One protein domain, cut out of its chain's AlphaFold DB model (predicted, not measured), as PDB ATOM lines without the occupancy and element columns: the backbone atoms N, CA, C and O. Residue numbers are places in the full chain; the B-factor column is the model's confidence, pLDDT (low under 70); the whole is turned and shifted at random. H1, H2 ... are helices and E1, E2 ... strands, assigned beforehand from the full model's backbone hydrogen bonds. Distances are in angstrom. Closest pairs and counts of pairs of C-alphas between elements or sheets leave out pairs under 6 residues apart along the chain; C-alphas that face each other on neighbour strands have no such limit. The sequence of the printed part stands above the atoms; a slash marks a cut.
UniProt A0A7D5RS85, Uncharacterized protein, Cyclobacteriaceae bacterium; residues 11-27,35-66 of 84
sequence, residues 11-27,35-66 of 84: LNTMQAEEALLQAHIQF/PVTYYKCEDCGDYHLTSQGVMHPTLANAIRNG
ATOM      1  N   LEU A  11     286.315 475.286 261.368       90.12
ATOM      2  CA  LEU A  11     287.638 475.830 261.712       90.12
ATOM      3  C   LEU A  11     288.659 475.671 260.579       90.12
ATOM      4  O   LEU A  11     289.608 476.442 260.461       90.12
ATOM      5  N   ASN A  12     288.493 474.644 259.749       93.31
ATOM      6  CA  ASN A  12     289.402 474.334 258.653       93.31
ATOM      7  C   ASN A  12     288.639 473.846 257.415       93.31
ATOM      8  O   ASN A  12     287.444 473.545 257.469       93.31
ATOM      9  N   THR A  13     289.350 473.778 256.289       92.31
ATOM     10  CA  THR A  13     288.786 473.372 254.996       92.31
ATOM     11  C   THR A  13     288.260 471.942 255.013       92.31
ATOM     12  O   THR A  13     287.215 471.693 254.425       92.31
ATOM     13  N   MET A  14     288.918 471.027 255.737       92.44
ATOM     14  CA  MET A  14     288.467 469.636 255.865       92.44
ATOM     15  C   MET A  14     287.092 469.560 256.534       92.44
ATOM     16  O   MET A  14     286.178 468.950 255.992       92.44
ATOM     17  N   GLN A  15     286.909 470.254 257.659       93.69
ATOM     18  CA  GLN A  15     285.620 470.316 258.347       93.69
ATOM     19  C   GLN A  15     284.534 470.957 257.479       93.69
ATOM     20  O   GLN A  15     283.392 470.503 257.492       93.69
ATOM     21  N   ALA A  16     284.875 472.002 256.721       93.44
ATOM     22  CA  ALA A  16     283.937 472.648 255.809       93.44
ATOM     23  C   ALA A  16     283.527 471.719 254.655       93.44
ATOM     24  O   ALA A  16     282.357 471.673 254.280       93.44
ATOM     25  N   GLU A  17     284.470 470.954 254.114       92.81
ATOM     26  CA  GLU A  17     284.239 469.987 253.044       92.81
ATOM     27  C   GLU A  17     283.393 468.799 253.512       92.81
ATOM     28  O   GLU A  17     282.400 468.450 252.867       92.81
ATOM     29  N   GLU A  18     283.723 468.217 254.664       91.88
ATOM     30  CA  GLU A  18     282.915 467.162 255.274       91.88
ATOM     31  C   GLU A  18     281.503 467.664 255.568       91.88
ATOM     32  O   GLU A  18     280.521 467.006 255.223       91.88
ATOM     33  N   ALA A  19     281.376 468.863 256.135       92.31
ATOM     34  CA  ALA A  19     280.081 469.461 256.405       92.31
ATOM     35  C   ALA A  19     279.274 469.755 255.134       92.31
ATOM     36  O   ALA A  19     278.053 469.602 255.148       92.31
ATOM     37  N   LEU A  20     279.931 470.146 254.040       91.81
ATOM     38  CA  LEU A  20     279.298 470.343 252.737       91.81
ATOM     39  C   LEU A  20     278.674 469.035 252.236       91.81
ATOM     40  O   LEU A  20     277.507 469.020 251.845       91.81
ATOM     41  N   LEU A  21     279.421 467.929 252.294       89.50
ATOM     42  CA  LEU A  21     278.922 466.604 251.919       89.50
ATOM     43  C   LEU A  21     277.791 466.149 252.848       89.50
ATOM     44  O   LEU A  21     276.729 465.745 252.373       89.50
ATOM     45  N   GLN A  22     277.989 466.268 254.161       88.88
ATOM     46  CA  GLN A  22     277.002 465.890 255.173       88.88
ATOM     47  C   GLN A  22     275.704 466.679 255.031       88.88
ATOM     48  O   GLN A  22     274.628 466.101 255.144       88.88
ATOM     49  N   ALA A  23     275.769 467.972 254.708       89.62
ATOM     50  CA  ALA A  23     274.577 468.766 254.448       89.62
ATOM     51  C   ALA A  23     273.768 468.192 253.274       89.62
ATOM     52  O   ALA A  23     272.548 468.112 253.360       89.62
ATOM     53  N   HIS A  24     274.420 467.746 252.198       86.69
ATOM     54  CA  HIS A  24     273.727 467.112 251.071       86.69
ATOM     55  C   HIS A  24     273.208 465.709 251.360       86.69
ATOM     56  O   HIS A  24     272.293 465.266 250.669       86.69
ATOM     57  N   ILE A  25     273.773 465.013 252.346       84.62
ATOM     58  CA  ILE A  25     273.300 463.703 252.806       84.62
ATOM     59  C   ILE A  25     272.086 463.883 253.722       84.62
ATOM     60  O   ILE A  25     271.025 463.332 253.446       84.62
ATOM     61  N   GLN A  26     272.209 464.716 254.755       83.38
ATOM     62  CA  GLN A  26     271.159 464.944 255.750       83.38
ATOM     63  C   GLN A  26     269.953 465.677 255.162       83.38
ATOM     64  O   GLN A  26     268.808 465.343 255.461       83.38
ATOM     65  N   PHE A  27     270.196 466.675 254.311       79.81
ATOM     66  CA  PHE A  27     269.132 467.453 253.696       79.81
ATOM     67  C   PHE A  27     268.881 466.971 252.266       79.81
ATOM     68  O   PHE A  27     269.781 466.821 251.435       79.81
ATOM     69  N   PRO A  35     274.039 474.297 249.529       91.12
ATOM     70  CA  PRO A  35     275.400 474.806 249.447       91.12
ATOM     71  C   PRO A  35     276.201 474.044 248.386       91.12
ATOM     72  O   PRO A  35     276.144 472.821 248.325       91.12
ATOM     73  N   VAL A  36     276.952 474.753 247.550       92.06
ATOM     74  CA  VAL A  36     277.770 474.170 246.474       92.06
ATOM     75  C   VAL A  36     279.262 474.223 246.792       92.06
ATOM     76  O   VAL A  36     280.033 473.434 246.246       92.06
ATOM     77  N   THR A  37     279.672 475.131 247.676       93.12
ATOM     78  CA  THR A  37     281.067 475.331 248.076       93.12
ATOM     79  C   THR A  37     281.149 475.976 249.465       93.12
ATOM     80  O   THR A  37     280.126 476.178 250.125       93.12
ATOM     81  N   TYR A  38     282.358 476.281 249.930       92.94
ATOM     82  CA  TYR A  38     282.620 477.000 251.171       92.94
ATOM     83  C   TYR A  38     283.562 478.186 250.936       92.94
ATOM     84  O   TYR A  38     284.332 478.206 249.979       92.94
ATOM     85  N   TYR A  39     283.502 479.181 251.815       92.12
ATOM     86  CA  TYR A  39     284.373 480.355 251.793       92.12
ATOM     87  C   TYR A  39     284.872 480.670 253.201       92.12
ATOM     88  O   TYR A  39     284.205 480.332 254.179       92.12
ATOM     89  N   LYS A  40     286.033 481.317 253.311       92.44
ATOM     90  CA  LYS A  40     286.537 481.832 254.585       92.44
ATOM     91  C   LYS A  40     285.888 483.186 254.865       92.44
ATOM     92  O   LYS A  40     285.970 484.084 254.033       92.44
ATOM     93  N   CYS A  41     285.219 483.321 256.002       91.38
ATOM     94  CA  CYS A  41     284.608 484.571 256.428       91.38
ATOM     95  C   CYS A  41     285.671 485.509 256.996       91.38
ATOM     96  O   CYS A  41     286.517 485.101 257.790       91.38
ATOM     97  N   GLU A  42     285.612 486.770 256.581       89.94
ATOM     98  CA  GLU A  42     286.542 487.809 257.024       89.94
ATOM     99  C   GLU A  42     286.206 488.319 258.433       89.94
ATOM    100  O   GLU A  42     287.107 488.725 259.159       89.94
ATOM    101  N   ASP A  43     284.941 488.221 258.859       88.19
ATOM    102  CA  ASP A  43     284.495 488.677 260.180       88.19
ATOM    103  C   ASP A  43     284.913 487.735 261.318       88.19
ATOM    104  O   ASP A  43     285.355 488.186 262.372       88.19
ATOM    105  N   CYS A  44     284.745 486.418 261.140       89.75
ATOM    106  CA  CYS A  44     285.072 485.430 262.177       89.75
ATOM    107  C   CYS A  44     286.343 484.623 261.897       89.75
ATOM    108  O   CYS A  44     286.830 483.945 262.797       89.75
ATOM    109  N   GLY A  45     286.880 484.668 260.674       89.44
ATOM    110  CA  GLY A  45     288.066 483.906 260.274       89.44
ATOM    111  C   GLY A  45     287.822 482.419 259.982       89.44
ATOM    112  O   GLY A  45     288.741 481.752 259.506       89.44
ATOM    113  N   ASP A  46     286.611 481.914 260.217       93.00
ATOM    114  CA  ASP A  46     286.215 480.521 259.981       93.00
ATOM    115  C   ASP A  46     285.619 480.312 258.577       93.00
ATOM    116  O   ASP A  46     285.297 481.254 257.853       93.00
ATOM    117  N   TYR A  47     285.411 479.053 258.194       93.25
ATOM    118  CA  TYR A  47     284.786 478.663 256.935       93.25
ATOM    119  C   TYR A  47     283.269 478.533 257.052       93.25
ATOM    120  O   TYR A  47     282.744 477.992 258.023       93.25
ATOM    121  N   HIS A  48     282.558 478.967 256.017       92.44
ATOM    122  CA  HIS A  48     281.107 478.882 255.907       92.44
ATOM    123  C   HIS A  48     280.689 478.276 254.577       92.44
ATOM    124  O   HIS A  48     281.305 478.529 253.544       92.44
ATOM    125  N   LEU A  49     279.594 477.518 254.595       92.69
ATOM    126  CA  LEU A  49     279.000 476.975 253.379       92.69
ATOM    127  C   LEU A  49     278.245 478.066 252.613       92.69
ATOM    128  O   LEU A  49     277.569 478.912 253.203       92.69
ATOM    129  N   THR A  50     278.316 478.012 251.288       90.75
ATOM    130  CA  THR A  50     277.608 478.922 250.389       90.75
ATOM    131  C   THR A  50     277.029 478.170 249.197       90.75
ATOM    132  O   THR A  50     277.603 477.201 248.702       90.75
ATOM    133  N   SER A  51     275.859 478.606 248.737       89.19
ATOM    134  CA  SER A  51     275.216 478.139 247.502       89.19
ATOM    135  C   SER A  51     275.669 478.920 246.267       89.19
ATOM    136  O   SER A  51     275.276 478.582 245.153       89.19
ATOM    137  N   GLN A  52     276.485 479.959 246.448       86.44
ATOM    138  CA  GLN A  52     276.965 480.810 245.367       86.44
ATOM    139  C   GLN A  52     278.360 480.371 244.916       86.44
ATOM    140  O   GLN A  52     279.255 480.190 245.740       86.44
ATOM    141  N   GLY A  53     278.547 480.247 243.601       85.88
ATOM    142  CA  GLY A  53     279.839 479.961 242.980       85.88
ATOM    143  C   GLY A  53     279.924 478.586 242.321       85.88
ATOM    144  O   GLY A  53     278.914 477.949 242.016       85.88
ATOM    145  N   VAL A  54     281.157 478.152 242.060       86.50
ATOM    146  CA  VAL A  54     281.446 476.869 241.411       86.50
ATOM    147  C   VAL A  54     281.340 475.744 242.434       86.50
ATOM    148  O   VAL A  54     281.857 475.850 243.545       86.50
ATOM    149  N   MET A  55     280.676 474.656 242.046       88.38
ATOM    150  CA  MET A  55     280.547 473.472 242.888       88.38
ATOM    151  C   MET A  55     281.917 472.866 243.194       88.38
ATOM    152  O   MET A  55     282.705 472.616 242.282       88.38
ATOM    153  N   HIS A  56     282.179 472.593 244.474       90.69
ATOM    154  CA  HIS A  56     283.433 471.981 244.901       90.69
ATOM    155  C   HIS A  56     283.618 470.612 244.213       90.69
ATOM    156  O   HIS A  56     282.664 469.823 244.179       90.69
ATOM    157  N   PRO A  57     284.813 470.286 243.685       89.06
ATOM    158  CA  PRO A  57     285.041 469.057 242.922       89.06
ATOM    159  C   PRO A  57     284.685 467.793 243.709       89.06
ATOM    160  O   PRO A  57     284.110 466.864 243.146       89.06
ATOM    161  N   THR A  58     284.939 467.769 245.018       87.56
ATOM    162  CA  THR A  58     284.570 466.638 245.882       87.56
ATOM    163  C   THR A  58     283.063 466.442 245.968       87.56
ATOM    164  O   THR A  58     282.587 465.313 245.861       87.56
ATOM    165  N   LEU A  59     282.296 467.531 246.089       87.62
ATOM    166  CA  LEU A  59     280.836 467.466 246.091       87.62
ATOM    167  C   LEU A  59     280.322 466.996 244.726       87.62
ATOM    168  O   LEU A  59     279.496 466.087 244.659       87.62
ATOM    169  N   ALA A  60     280.857 467.551 243.636       87.88
ATOM    170  CA  ALA A  60     280.497 467.144 242.282       87.88
ATOM    171  C   ALA A  60     280.786 465.653 242.032       87.88
ATOM    172  O   ALA A  60     279.954 464.946 241.461       87.88
ATOM    173  N   ASN A  61     281.933 465.153 242.504       88.62
ATOM    174  CA  ASN A  61     282.310 463.747 242.401       88.62
ATOM    175  C   ASN A  61     281.401 462.853 243.262       88.62
ATOM    176  O   ASN A  61     280.935 461.816 242.798       88.62
ATOM    177  N   ALA A  62     281.067 463.276 244.485       85.94
ATOM    178  CA  ALA A  62     280.164 462.544 245.372       85.94
ATOM    179  C   ALA A  62     278.723 462.466 244.832       85.94
ATOM    180  O   ALA A  62     278.065 461.433 244.982       85.94
ATOM    181  N   ILE A  63     278.244 463.527 244.171       84.44
ATOM    182  CA  ILE A  63     276.964 463.531 243.450       84.44
ATOM    183  C   ILE A  63     277.045 462.593 242.242       84.44
ATOM    184  O   ILE A  63     276.189 461.723 242.086       84.44
ATOM    185  N   ARG A  64     278.086 462.731 241.408       85.44
ATOM    186  CA  ARG A  64     278.261 461.947 240.173       85.44
ATOM    187  C   ARG A  64     278.396 460.448 240.445       85.44
ATOM    188  O   ARG A  64     277.776 459.654 239.748       85.44
ATOM    189  N   ASN A  65     279.146 460.066 241.474       85.00
ATOM    190  CA  ASN A  65     279.335 458.664 241.866       85.00
ATOM    191  C   ASN A  65     278.133 458.086 242.628       85.00
ATOM    192  O   ASN A  65     278.128 456.906 242.980       85.00
ATOM    193  N   GLY A  66     277.121 458.908 242.926       81.44
ATOM    194  CA  GLY A  66     275.960 458.498 243.705       81.44
ATOM    195  C   GLY A  66     276.277 458.191 245.172       81.44
ATOM    196  O   GLY A  66     275.442 457.594 245.847       81.44
TER     197      GLY A  66
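AT A GLANCE: This is residues 11 to 27 and 35 to 66 of the 84 residues of an uncharacterized protein of Cyclobacteriaceae bacterium (UniProt A0A7D5RS85). A small two-stranded hairpin, E1 and E2, and a short helix, H2, lie roughly one after the other along the longest axis, and a longer helix, H1, packs on both: on the strands with its residues 13 to 23 and on H2 with residues 17 to 21. The hairpin's turn, residues 41 to 46, lies at one end of the length, and H2 with the last printed residues lies at the other. The printed part has 49 residues, with two named helices and two named strands in the order H1, E1, E2, H2; the sheet's order is E1 - E2, antiparallel, and the class is mixed, helices and strands. It is compact, with a radius of gyration of the C-alphas of 10.8 A, yet elongated in outline, spanning 35 by 19 by 17 A.

IN THESE COORDINATES: Begin with the sheet: find C-alpha 37 at (281.067, 475.331, 248.076), where E1 starts; it holds residues 37 to 40 and is 10.7 A long. E2, residues 47 to 50, measures 9.7 A. Next look at C-alpha 13 at (288.786, 473.372, 254.996), from which H1, residues 13 to 26, runs 19.6 A. H2, residues 57 to 64, covers 10.2 A and ends at C-alpha 64 at (278.261, 461.947, 240.173).

HOW THE PARTS SIT: E1 and E2 form a hairpin, with 142 degrees between their directions. Look across it at N 39 and O 48, 2.9 A apart, and at N 50 and O 37, 2.8 A apart, both within hydrogen-bond range. The C-alphas of Tyr 38 and Leu 49 face each other at 4.2 A. From the sheet, go to H1: its closest C-alphas to E2 are those of Ala 16 and Tyr 47, 6.2 A apart, and to E1 those of Ala 16 and Tyr 38, 6.5 A apart. With residues 17 to 21 alone, H1 touches H2, where the closest C-alphas are those of Leu 21 and Leu 59, 6.2 A apart. The two helices run the same way at a shallow tilt of 21 degrees. E1 and H2 are only just apart, their closest C-alphas at 8.1 A. In H1 and H2 every O i to N i+4 pair is within hydrogen-bond range.

THE WHOLE: The two C-alphas farthest apart are those of Asp 43 and Asn 65, at 35.5 A. Between Phe 27 and Pro 35 you meet a cut: residues 28 to 34 are not printed, and C-alphas 27 and 35 are 10.6 A apart across it. Of the links that are printed whole, E1 to E2 and E2 to H2 are short, and none is long. The mean pLDDT of the printed part is 89.4, and no printed residue is under 70.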